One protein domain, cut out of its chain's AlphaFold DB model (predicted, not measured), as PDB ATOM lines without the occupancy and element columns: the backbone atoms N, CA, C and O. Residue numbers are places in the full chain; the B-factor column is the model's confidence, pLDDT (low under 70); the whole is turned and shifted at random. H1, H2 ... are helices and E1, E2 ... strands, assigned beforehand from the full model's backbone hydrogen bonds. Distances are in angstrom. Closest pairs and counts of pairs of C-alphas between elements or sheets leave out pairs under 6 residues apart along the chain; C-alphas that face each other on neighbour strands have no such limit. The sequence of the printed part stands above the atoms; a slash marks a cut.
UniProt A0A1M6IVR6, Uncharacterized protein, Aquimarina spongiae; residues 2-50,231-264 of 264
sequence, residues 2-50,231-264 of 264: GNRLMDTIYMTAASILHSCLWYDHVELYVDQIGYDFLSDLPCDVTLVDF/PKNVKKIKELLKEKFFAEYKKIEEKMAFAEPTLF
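This is residues 2 to 50 and 231 to 264 of the 264 residues of an uncharacterized protein of Aquimarina spongiae (UniProt A0A1M6IVR6). One long helix, H1, runs through the middle; a small unit of two strands and a short helix, E1, H2 and E2, packs on one side of it through H2, and H3 crosses its other side. H4 makes a corner with H3 and reaches back to H2. The 83 printed residues hold, in order, H1 E1 H2 E2 H3 H4, mostly helix, with the sheet E1 E2 parallel. The whole is compact, with a radius of gyration of the C-alphas of 12.5 A and spans of 37 by 31 by 19 A.

Start at H1, residues 4 to 19. E1, residues 27 to 30, H2, residues 32 to 38, and E2, residues 44 to 47, form a strand-helix-strand unit, two parallel neighbour strands with a helix between, its crossover right-handed. Look for N 28 and O 44, 2.8 A apart, within hydrogen-bond range. H1 touches H2 with residues 9 to 13 alone, closest at C-alphas 13 and 38, 6.8 A, at a steep tilt of 53 degrees. H3, residues 231 to 244, touches H1 at a steep tilt of 43 degrees, closest at C-alphas 241 and 14, 6.3 A. H4, residues 246 to 259, touches H2, closest at C-alphas 252 and 37, 6.0 A; H3 and H4 only just touch, only at the corner, with 3 pairs of C-alphas within 8 A, the closest 241 and 249, 5.8 A. Every O i to N i+4 pair is within hydrogen-bond range in H1, H3 and H4; in H2, 2 of 3.

Find C-alpha 4 at (-36.267, -7.366, -35.766); H1 runs 22.4 A from there. H3 and H4 each measure 19.9 A, and H4 ends at C-alpha 259, (-47.198, -6.273, -26.554). E1 measures 9.7 A, H2 9.8 A and E2 10.1 A.

The C-alphas of Asp 24 and Phe 264 are farthest apart, 37.5 A. Residues 51 to 230 are not printed; C-alphas 50 and 231 stand 27.7 A apart across this cut. Of the links printed whole, none is long. Confidence is under 70 at residues 2 to 3 and 260 to 264.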
ATOM      1  N   GLY A   2     -32.407  -2.738 -33.735       50.84
ATOM      2  CA  GLY A   2     -33.859  -2.515 -33.673       50.84
ATOM      3  C   GLY A   2     -34.661  -3.795 -33.423       50.84
ATOM      4  O   GLY A   2     -34.103  -4.894 -33.443       50.84
ATOM      5  N   ASN A   3     -35.964  -3.638 -33.194       66.69
ATOM      6  CA  ASN A   3     -36.895  -4.742 -32.983       66.69
ATOM      7  C   ASN A   3     -37.097  -5.532 -34.298       66.69
ATOM      8  O   ASN A   3     -38.024  -5.267 -35.060       66.69
ATOM      9  N   ARG A   4     -36.205  -6.500 -34.571       85.31
ATOM     10  CA  ARG A   4     -36.267  -7.366 -35.766       85.31
ATOM     11  C   ARG A   4     -37.573  -8.155 -35.854       85.31
ATOM     12  O   ARG A   4     -37.994  -8.473 -36.963       85.31
ATOM     13  N   LEU A   5     -38.208  -8.451 -34.718       88.12
ATOM     14  CA  LEU A   5     -39.515  -9.098 -34.691       88.12
ATOM     15  C   LEU A   5     -40.563  -8.187 -35.336       88.12
ATOM     16  O   LEU A   5     -41.212  -8.592 -36.294       88.12
ATOM     17  N   MET A   6     -40.658  -6.933 -34.889       89.75
ATOM     18  CA  MET A   6     -41.596  -5.958 -35.458       89.75
ATOM     19  C   MET A   6     -41.376  -5.767 -36.963       89.75
ATOM     20  O   MET A   6     -42.329  -5.762 -37.741       89.75
ATOM     21  N   ASP A   7     -40.117  -5.636 -37.381       92.19
ATOM     22  CA  ASP A   7     -39.783  -5.482 -38.797       92.19
ATOM     23  C   ASP A   7     -40.202  -6.719 -39.612       92.19
ATOM     24  O   ASP A   7     -40.731  -6.573 -40.713       92.19
ATOM     25  N   THR A   8     -40.051  -7.923 -39.047       93.00
ATOM     26  CA  THR A   8     -40.479  -9.186 -39.673       93.00
ATOM     27  C   THR A   8     -42.002  -9.294 -39.770       93.00
ATOM     28  O   THR A   8     -42.507  -9.711 -40.810       93.00
ATOM     29  N   ILE A   9     -42.749  -8.862 -38.747       95.62
ATOM     30  CA  ILE A   9     -44.220  -8.840 -38.781       95.62
ATOM     31  C   ILE A   9     -44.731  -7.915 -39.890       95.62
ATOM     32  O   ILE A   9     -45.572  -8.326 -40.686       95.62
ATOM     33  N   TYR A  10     -44.203  -6.691 -40.005       95.88
ATOM     34  CA  TYR A  10     -44.621  -5.786 -41.083       95.88
ATOM     35  C   TYR A  10     -44.237  -6.299 -42.468       95.88
ATOM     36  O   TYR A  10     -45.011  -6.153 -43.411       95.88
ATOM     37  N   MET A  11     -43.050  -6.884 -42.600       96.00
ATOM     38  CA  MET A  11     -42.595  -7.487 -43.850       96.00
ATOM     39  C   MET A  11     -43.532  -8.618 -44.287       96.00
ATOM     40  O   MET A  11     -44.058  -8.567 -45.396       96.00
ATOM     41  N   THR A  12     -43.824  -9.549 -43.373       96.50
ATOM     42  CA  THR A  12     -44.735 -10.679 -43.606       96.50
ATOM     43  C   THR A  12     -46.135 -10.190 -43.961       96.50
ATOM     44  O   THR A  12     -46.692 -10.607 -44.971       96.50
ATOM     45  N   ALA A  13     -46.685  -9.239 -43.196       97.75
ATOM     46  CA  ALA A  13     -47.995  -8.666 -43.488       97.75
ATOM     47  C   ALA A  13     -48.044  -8.050 -44.890       97.75
ATOM     48  O   ALA A  13     -48.978  -8.301 -45.644       97.75
ATOM     49  N   ALA A  14     -47.027  -7.273 -45.267       97.31
ATOM     50  CA  ALA A  14     -46.967  -6.655 -46.585       97.31
ATOM     51  C   ALA A  14     -46.824  -7.684 -47.719       97.31
ATOM     52  O   ALA A  14     -47.424  -7.481 -48.772       97.31
ATOM     53  N   SER A  15     -46.074  -8.769 -47.513       97.38
ATOM     54  CA  SER A  15     -45.963  -9.884 -48.464       97.38
ATOM     55  C   SER A  15     -47.318 -10.574 -48.684       97.38
ATOM     56  O   SER A  15     -47.800 -10.663 -49.819       97.38
ATOM     57  N   ILE A  16     -47.993 -10.956 -47.596       98.00
ATOM     58  CA  ILE A  16     -49.291 -11.644 -47.631       98.00
ATOM     59  C   ILE A  16     -50.382 -10.758 -48.224       98.00
ATOM     60  O   ILE A  16     -51.082 -11.177 -49.144       98.00
ATOM     61  N   LEU A  17     -50.497  -9.511 -47.764       97.75
ATOM     62  CA  LEU A  17     -51.514  -8.576 -48.251       97.75
ATOM     63  C   LEU A  17     -51.363  -8.288 -49.744       97.75
ATOM     64  O   LEU A  17     -52.360  -8.165 -50.447       97.75
ATOM     65  N   HIS A  18     -50.128  -8.223 -50.244       96.69
ATOM     66  CA  HIS A  18     -49.882  -8.128 -51.678       96.69
ATOM     67  C   HIS A  18     -50.329  -9.376 -52.435       96.69
ATOM     68  O   HIS A  18     -50.900  -9.242 -53.513       96.69
ATOM     69  N   SER A  19     -50.087 -10.565 -51.890       97.50
ATOM     70  CA  SER A  19     -50.520 -11.823 -52.507       97.50
ATOM     71  C   SER A  19     -52.048 -11.927 -52.559       97.50
ATOM     72  O   SER A  19     -52.598 -12.272 -53.602       97.50
ATOM     73  N   CYS A  20     -52.742 -11.492 -51.502       97.38
ATOM     74  CA  CYS A  20     -54.211 -11.468 -51.429       97.38
ATOM     75  C   CYS A  20     -54.869 -10.494 -52.428       97.38
ATOM     76  O   CYS A  20     -56.076 -10.550 -52.635       97.38
ATOM     77  N   LEU A  21     -54.109  -9.583 -53.054       96.50
ATOM     78  CA  LEU A  21     -54.630  -8.751 -54.148       96.50
ATOM     79  C   LEU A  21     -54.785  -9.525 -55.462       96.50
ATOM     80  O   LEU A  21     -55.501  -9.063 -56.351       96.50
ATOM     81  N   TRP A  22     -54.056 -10.631 -55.620       96.75
ATOM     82  CA  TRP A  22     -53.888 -11.309 -56.906       96.75
ATOM     83  C   TRP A  22     -54.377 -12.752 -56.909       96.75
ATOM     84  O   TRP A  22     -54.705 -13.253 -57.982       96.75
ATOM     85  N   TYR A  23     -54.438 -13.398 -55.744       97.25
ATOM     86  CA  TYR A  23     -54.819 -14.800 -55.617       97.25
ATOM     87  C   TYR A  23     -55.949 -14.968 -54.610       97.25
ATOM     88  O   TYR A  23     -55.925 -14.369 -53.536       97.25
ATOM     89  N   ASP A  24     -56.914 -15.815 -54.966       93.88
ATOM     90  CA  ASP A  24     -58.091 -16.094 -54.141       93.88
ATOM     91  C   ASP A  24     -57.759 -16.984 -52.932       93.88
ATOM     92  O   ASP A  24     -58.393 -16.874 -51.885       93.88
ATOM     93  N   HIS A  25     -56.757 -17.855 -53.076       95.75
ATOM     94  CA  HIS A  25     -56.324 -18.796 -52.048       95.75
ATOM     95  C   HIS A  25     -54.906 -18.454 -51.605       95.75
ATOM     96  O   HIS A  25     -53.933 -18.742 -52.304       95.75
ATOM     97  N   VAL A  26     -54.807 -17.808 -50.447       97.81
ATOM     98  CA  VAL A  26     -53.545 -17.514 -49.766       97.81
ATOM     99  C   VAL A  26     -53.647 -18.094 -48.366       97.81
ATOM    100  O   VAL A  26     -54.610 -17.813 -47.655       97.81
ATOM    101  N   GLU A  27     -52.641 -18.865 -47.974       97.50
ATOM    102  CA  GLU A  27     -52.528 -19.443 -46.642       97.50
ATOM    103  C   GLU A  27     -51.188 -19.050 -46.018       97.50
ATOM    104  O   GLU A  27     -50.135 -19.104 -46.657       97.50
ATOM    105  N   LEU A  28     -51.237 -18.620 -44.762       97.19
ATOM    106  CA  LEU A  28     -50.090 -18.196 -43.978       97.19
ATOM    107  C   LEU A  28     -49.811 -19.217 -42.870       97.19
ATOM    108  O   LEU A  28     -50.564 -19.321 -41.905       97.19
ATOM    109  N   TYR A  29     -48.672 -19.897 -42.966       95.25
ATOM    110  CA  TYR A  29     -48.147 -20.751 -41.902       95.25
ATOM    111  C   TYR A  29     -47.305 -19.920 -40.922       95.25
ATOM    112  O   TYR A  29     -46.315 -19.300 -41.322       95.25
ATOM    113  N   VAL A  30     -47.684 -19.888 -39.641       93.62
ATOM    114  CA  VAL A  30     -47.046 -19.053 -38.599       93.62
ATOM    115  C   VAL A  30     -46.936 -19.763 -37.255       93.62
ATOM    116  O   VAL A  30     -47.775 -20.589 -36.915       93.62
ATOM    117  N   ASP A  31     -45.938 -19.386 -36.451       91.75
ATOM    118  CA  ASP A  31     -45.893 -19.755 -35.033       91.75
ATOM    119  C   ASP A  31     -46.864 -18.916 -34.204       91.75
ATOM    120  O   ASP A  31     -47.531 -18.008 -34.700       91.75
ATOM    121  N   GLN A  32     -46.906 -19.196 -32.901       91.81
ATOM    122  CA  GLN A  32     -47.748 -18.463 -31.965       91.81
ATOM    123  C   GLN A  32     -47.482 -16.952 -31.991       91.81
ATOM    124  O   GLN A  32     -48.428 -16.172 -31.945       91.81
ATOM    125  N   ILE A  33     -46.218 -16.529 -32.104       90.94
ATOM    126  CA  ILE A  33     -45.873 -15.103 -32.124       90.94
ATOM    127  C   ILE A  33     -46.452 -14.460 -33.386       90.94
ATOM    128  O   ILE A  33     -47.129 -13.439 -33.307       90.94
ATOM    129  N   GLY A  34     -46.209 -15.057 -34.554       92.94
ATOM    130  CA  GLY A  34     -46.766 -14.603 -35.822       92.94
ATOM    131  C   GLY A  34     -48.291 -14.594 -35.803       92.94
ATOM    132  O   GLY A  34     -48.891 -13.601 -36.208       92.94
ATOM    133  N   TYR A  35     -48.913 -15.646 -35.272       94.62
ATOM    134  CA  TYR A  35     -50.360 -15.788 -35.156       94.62
ATOM    135  C   TYR A  35     -50.988 -14.656 -34.341       94.62
ATOM    136  O   TYR A  35     -51.972 -14.055 -34.781       94.62
ATOM    137  N   ASP A  36     -50.392 -14.296 -33.202       94.12
ATOM    138  CA  ASP A  36     -50.891 -13.213 -32.350       94.12
ATOM    139  C   ASP A  36     -51.014 -11.897 -33.138       94.12
ATOM    140  O   ASP A  36     -52.003 -11.169 -33.002       94.12
ATOM    141  N   PHE A  37     -50.065 -11.615 -34.038       95.75
ATOM    142  CA  PHE A  37     -50.064 -10.396 -34.850       95.75
ATOM    143  C   PHE A  37     -50.844 -10.509 -36.165       95.75
ATOM    144  O   PHE A  37     -51.512  -9.545 -36.546       95.75
ATOM    145  N   LEU A  38     -50.780 -11.652 -36.849       96.88
ATOM    146  CA  LEU A  38     -51.131 -11.798 -38.269       96.88
ATOM    147  C   LEU A  38     -52.408 -12.615 -38.529       96.88
ATOM    148  O   LEU A  38     -52.864 -12.649 -39.666       96.88
ATOM    149  N   SER A  39     -53.024 -13.214 -37.506       96.25
ATOM    150  CA  SER A  39     -54.253 -14.025 -37.643       96.25
ATOM    151  C   SER A  39     -55.468 -13.293 -38.233       96.25
ATOM    152  O   SER A  39     -56.391 -13.941 -38.710       96.25
ATOM    153  N   ASP A  40     -55.474 -11.956 -38.226       95.06
ATOM    154  CA  ASP A  40     -56.579 -11.134 -38.749       95.06
ATOM    155  C   ASP A  40     -56.373 -10.668 -40.203       95.06
ATOM    156  O   ASP A  40     -57.112  -9.796 -40.683       95.06
ATOM    157  N   LEU A  41     -55.325 -11.152 -40.880       96.88
ATOM    158  CA  LEU A  41     -55.095 -10.862 -42.295       96.88
ATOM    159  C   LEU A  41     -56.162 -11.545 -43.174       96.88
ATOM    160  O   LEU A  41     -56.763 -12.530 -42.755       96.88
ATOM    161  N   PRO A  42     -56.428 -11.033 -44.390       96.25
ATOM    162  CA  PRO A  42     -57.453 -11.573 -45.283       96.25
ATOM    163  C   PRO A  42     -56.965 -12.830 -46.030       96.25
ATOM    164  O   PRO A  42     -57.063 -12.905 -47.250       96.25
ATOM    165  N   CYS A  43     -56.403 -13.787 -45.299       97.38
ATOM    166  CA  CYS A  43     -55.906 -15.064 -45.795       97.38
ATOM    167  C   CYS A  43     -56.243 -16.164 -44.783       97.38
ATOM    168  O   CYS A  43     -56.552 -15.871 -43.625       97.38
ATOM    169  N   ASP A  44     -56.148 -17.423 -45.196       97.12
ATOM    170  CA  ASP A  44     -56.163 -18.523 -44.237       97.12
ATOM    171  C   ASP A  44     -54.878 -18.470 -43.397       97.12
ATOM    172  O   ASP A  44     -53.825 -18.028 -43.868       97.12
ATOM    173  N   VAL A  45     -54.960 -18.852 -42.121       96.81
ATOM    174  CA  VAL A  45     -53.821 -18.801 -41.198       96.81
ATOM    175  C   VAL A  45     -53.732 -20.112 -40.435       96.81
ATOM    176  O   VAL A  45     -54.607 -20.428 -39.625       96.81
ATOM    177  N   THR A  46     -52.638 -20.834 -40.652       95.25
ATOM    178  CA  THR A  46     -52.374 -22.130 -40.033       95.25
ATOM    179  C   THR A  46     -51.275 -21.988 -38.991       95.25
ATOM    180  O   THR A  46     -50.138 -21.607 -39.279       95.25
ATOM    181  N   LEU A  47     -51.646 -22.254 -37.736       92.81
ATOM    182  CA  LEU A  47     -50.732 -22.235 -36.601       92.81
ATOM    183  C   LEU A  47     -49.892 -23.511 -36.591       92.81
ATOM    184  O   LEU A  47     -50.424 -24.619 -36.627       92.81
ATOM    185  N   VAL A  48     -48.585 -23.339 -36.464       88.19
ATOM    186  CA  VAL A  48     -47.604 -24.419 -36.516       88.19
ATOM    187  C   VAL A  48     -46.598 -24.289 -35.383       88.19
ATOM    188  O   VAL A  48     -46.163 -23.194 -35.030       88.19
ATOM    189  N   ASP A  49     -46.234 -25.423 -34.788       82.81
ATOM    190  CA  ASP A  49     -45.189 -25.473 -33.767       82.81
ATOM    191  C   ASP A  49     -43.831 -25.624 -34.456       82.81
ATOM    192  O   ASP A  49     -43.475 -26.696 -34.951       82.81
ATOM    193  N   PHE A  50     -43.097 -24.518 -34.566       74.19
ATOM    194  CA  PHE A  50     -41.809 -24.506 -35.246       74.19
ATOM    195  C   PHE A  50     -40.686 -25.069 -34.376       74.19
ATOM    196  O   PHE A  50     -40.546 -24.757 -33.191       74.19
ATOM    197  N   PRO A 231     -32.843   0.124 -42.625       92.00
ATOM    198  CA  PRO A 231     -33.839   1.114 -42.197       92.00
ATOM    199  C   PRO A 231     -34.664   1.727 -43.335       92.00
ATOM    200  O   PRO A 231     -35.848   2.004 -43.167       92.00
ATOM    201  N   LYS A 232     -34.057   1.910 -44.518       93.69
ATOM    202  CA  LYS A 232     -34.775   2.394 -45.713       93.69
ATOM    203  C   LYS A 232     -35.839   1.405 -46.206       93.69
ATOM    204  O   LYS A 232     -36.906   1.847 -46.618       93.69
ATOM    205  N   ASN A 233     -35.562   0.102 -46.157       93.19
ATOM    206  CA  ASN A 233     -36.492  -0.934 -46.608       93.19
ATOM    207  C   ASN A 233     -37.631  -1.097 -45.602       93.19
ATOM    208  O   ASN A 233     -38.791  -1.022 -45.992       93.19
ATOM    209  N   VAL A 234     -37.305  -1.172 -44.309       93.06
ATOM    210  CA  VAL A 234     -38.297  -1.197 -43.222       93.06
ATOM    211  C   VAL A 234     -39.236   0.008 -43.303       93.06
ATOM    212  O   VAL A 234     -40.456  -0.143 -43.259       93.06
ATOM    213  N   LYS A 235     -38.682   1.218 -43.474       94.94
ATOM    214  CA  LYS A 235     -39.481   2.438 -43.638       94.94
ATOM    215  C   LYS A 235     -40.421   2.332 -44.844       94.94
ATOM    216  O   LYS A 235     -41.607   2.602 -44.696       94.94
ATOM    217  N   LYS A 236     -39.909   1.884 -45.992       95.12
ATOM    218  CA  LYS A 236     -40.690   1.730 -47.224       95.12
ATOM    219  C   LYS A 236     -41.813   0.697 -47.089       95.12
ATOM    220  O   LYS A 236     -42.901   0.935 -47.595       95.12
ATOM    221  N   ILE A 237     -41.574  -0.419 -46.397       95.75
ATOM    222  CA  ILE A 237     -42.604  -1.429 -46.103       95.75
ATOM    223  C   ILE A 237     -43.718  -0.814 -45.248       95.75
ATOM    224  O   ILE A 237     -44.892  -0.943 -45.582       95.75
ATOM    225  N   LYS A 238     -43.362  -0.091 -44.177       95.75
ATOM    226  CA  LYS A 238     -44.349   0.577 -43.313       95.75
ATOM    227  C   LYS A 238     -45.148   1.642 -44.065       95.75
ATOM    228  O   LYS A 238     -46.350   1.751 -43.857       95.75
ATOM    229  N   GLU A 239     -44.499   2.431 -44.919       96.56
ATOM    230  CA  GLU A 239     -45.171   3.416 -45.779       96.56
ATOM    231  C   GLU A 239     -46.142   2.735 -46.748       96.56
ATOM    232  O   GLU A 239     -47.302   3.124 -46.817       96.56
ATOM    233  N   LEU A 240     -45.715   1.651 -47.398       95.06
ATOM    234  CA  LEU A 240     -46.561   0.867 -48.294       95.06
ATOM    235  C   LEU A 240     -47.801   0.313 -47.580       95.06
ATOM    236  O   LEU A 240     -48.907   0.435 -48.105       95.06
ATOM    237  N   LEU A 241     -47.636  -0.256 -46.382       97.19
ATOM    238  CA  LEU A 241     -48.759  -0.736 -45.574       97.19
ATOM    239  C   LEU A 241     -49.714   0.403 -45.203       97.19
ATOM    240  O   LEU A 241     -50.920   0.263 -45.363       97.19
ATOM    241  N   LYS A 242     -49.190   1.557 -44.773       97.12
ATOM    242  CA  LYS A 242     -50.012   2.737 -44.455       97.12
ATOM    243  C   LYS A 242     -50.810   3.242 -45.651       97.12
ATOM    244  O   LYS A 242     -51.936   3.687 -45.471       97.12
ATOM    245  N   GLU A 243     -50.216   3.223 -46.838       96.75
ATOM    246  CA  GLU A 243     -50.831   3.769 -48.047       96.75
ATOM    247  C   GLU A 243     -51.866   2.823 -48.662       96.75
ATOM    248  O   GLU A 243     -52.896   3.288 -49.147       96.75
ATOM    249  N   LYS A 244     -51.603   1.511 -48.658       96.31
ATOM    250  CA  LYS A 244     -52.424   0.524 -49.381       96.31
ATOM    251  C   LYS A 244     -53.301  -0.354 -48.497       96.31
ATOM    252  O   LYS A 244     -54.342  -0.804 -48.958       96.31
ATOM    253  N   PHE A 245     -52.893  -0.582 -47.253       97.12
ATOM    254  CA  PHE A 245     -53.495  -1.547 -46.331       97.12
ATOM    255  C   PHE A 245     -53.644  -0.927 -44.937       97.12
ATOM    256  O   PHE A 245     -53.172  -1.445 -43.922       97.12
ATOM    257  N   PHE A 246     -54.217   0.280 -44.897       97.44
ATOM    258  CA  PHE A 246     -54.228   1.111 -43.694       97.44
ATOM    259  C   PHE A 246     -54.952   0.445 -42.516       97.44
ATOM    260  O   PHE A 246     -54.517   0.586 -41.371       97.44
ATOM    261  N   ALA A 247     -56.045  -0.275 -42.785       97.12
ATOM    262  CA  ALA A 247     -56.832  -0.937 -41.751       97.12
ATOM    263  C   ALA A 247     -56.031  -2.062 -41.075       97.12
ATOM    264  O   ALA A 247     -55.962  -2.128 -39.849       97.12
ATOM    265  N   GLU A 248     -55.367  -2.898 -41.868       97.44
ATOM    266  CA  GLU A 248     -54.525  -4.001 -41.405       97.44
ATOM    267  C   GLU A 248     -53.279  -3.474 -40.694       97.44
ATOM    268  O   GLU A 248     -52.946  -3.930 -39.600       97.44
ATOM    269  N   TYR A 249     -52.646  -2.437 -41.253       96.88
ATOM    270  CA  TYR A 249     -51.537  -1.735 -40.611       96.88
ATOM    271  C   TYR A 249     -51.906  -1.245 -39.206       96.88
ATOM    272  O   TYR A 249     -51.118  -1.403 -38.273       96.88
ATOM    273  N   LYS A 250     -53.103  -0.664 -39.043       96.44
ATOM    274  CA  LYS A 250     -53.570  -0.148 -37.753       96.44
ATOM    275  C   LYS A 250     -53.801  -1.247 -36.726       96.44
ATOM    276  O   LYS A 250     -53.316  -1.105 -35.608       96.44
ATOM    277  N   LYS A 251     -54.436  -2.354 -37.116       95.56
ATOM    278  CA  LYS A 251     -54.602  -3.521 -36.235       95.56
ATOM    279  C   LYS A 251     -53.253  -4.055 -35.749       95.56
ATOM    280  O   LYS A 251     -53.083  -4.309 -34.560       95.56
ATOM    281  N   ILE A 252     -52.277  -4.179 -36.653       95.00
ATOM    282  CA  ILE A 252     -50.922  -4.626 -36.298       95.00
ATOM    283  C   ILE A 252     -50.253  -3.623 -35.345       95.00
ATOM    284  O   ILE A 252     -49.672  -4.039 -34.347       95.00
ATOM    285  N   GLU A 253     -50.341  -2.312 -35.610       93.50
ATOM    286  CA  GLU A 253     -49.815  -1.279 -34.700       93.50
ATOM    287  C   GLU A 253     -50.431  -1.352 -33.301       93.50
ATOM    288  O   GLU A 253     -49.707  -1.244 -32.314       93.50
ATOM    289  N   GLU A 254     -51.747  -1.532 -33.208       93.19
ATOM    290  CA  GLU A 254     -52.451  -1.634 -31.929       93.19
ATOM    291  C   GLU A 254     -51.953  -2.843 -31.139       93.19
ATOM    292  O   GLU A 254     -51.503  -2.684 -30.003       93.19
ATOM    293  N   LYS A 255     -51.922  -4.030 -31.759       92.25
ATOM    294  CA  LYS A 255     -51.381  -5.251 -31.140       92.25
ATOM    295  C   LYS A 255     -49.936  -5.069 -30.667       92.25
ATOM    296  O   LYS A 255     -49.595  -5.490 -29.566       92.25
ATOM    297  N   MET A 256     -49.101  -4.401 -31.463       87.94
ATOM    298  CA  MET A 256     -47.710  -4.102 -31.104       87.94
ATOM    299  C   MET A 256     -47.611  -3.195 -29.875       87.94
ATOM    300  O   MET A 256     -46.836  -3.488 -28.967       87.94
ATOM    301  N   ALA A 257     -48.427  -2.141 -29.801       85.44
ATOM    302  CA  ALA A 257     -48.446  -1.233 -28.656       85.44
ATOM    303  C   ALA A 257     -48.862  -1.936 -27.350       85.44
ATOM    304  O   ALA A 257     -48.369  -1.586 -26.279       85.44
ATOM    305  N   PHE A 258     -49.735  -2.947 -27.430       78.00
ATOM    306  CA  PHE A 258     -50.120  -3.762 -26.273       78.00
ATOM    307  C   PHE A 258     -49.062  -4.796 -25.866       78.00
ATOM    308  O   PHE A 258     -49.034  -5.182 -24.701       78.00
ATOM    309  N   ALA A 259     -48.200  -5.233 -26.790       72.06
ATOM    310  CA  ALA A 259     -47.198  -6.273 -26.554       72.06
ATOM    311  C   ALA A 259     -45.840  -5.738 -26.043       72.06
ATOM    312  O   ALA A 259     -45.068  -6.488 -25.435       72.06
ATOM    313  N   GLU A 260     -45.549  -4.445 -26.244       60.19
ATOM    314  CA  GLU A 260     -44.326  -3.776 -25.762       60.19
ATOM    315  C   GLU A 260     -44.050  -3.884 -24.243       60.19
ATOM    316  O   GLU A 260     -42.874  -3.952 -23.888       60.19
ATOM    317  N   PRO A 261     -45.037  -3.971 -23.325       51.75
ATOM    318  CA  PRO A 261     -44.764  -4.156 -21.896       51.75
ATOM    319  C   PRO A 261     -44.337  -5.583 -21.503       51.75
ATOM    320  O   PRO A 261     -43.980  -5.802 -20.349       51.75
ATOM    321  N   THR A 262     -44.436  -6.563 -22.409       48.62
ATOM    322  CA  THR A 262     -44.374  -8.006 -22.086       48.62
ATOM    323  C   THR A 262     -43.309  -8.802 -22.845       48.62
ATOM    324  O   THR A 262     -43.049  -9.946 -22.480       48.62
ATOM    325  N   LEU A 263     -42.698  -8.232 -23.888       50.44
ATOM    326  CA  LEU A 263     -41.765  -8.934 -24.788       50.44
ATOM    327  C   LEU A 263     -40.310  -8.428 -24.708       50.44
ATOM    328  O   LEU A 263     -39.488  -8.817 -25.539       50.44
ATOM    329  N   PHE A 264     -39.988  -7.598 -23.708       43.56
ATOM    330  CA  PHE A 264     -38.639  -7.088 -23.429       43.56
ATOM    331  C   PHE A 264     -38.283  -7.175 -21.946       43.56
ATOM    332  O   PHE A 264     -39.129  -6.784 -21.113       43.56
TER     333      PHE A 264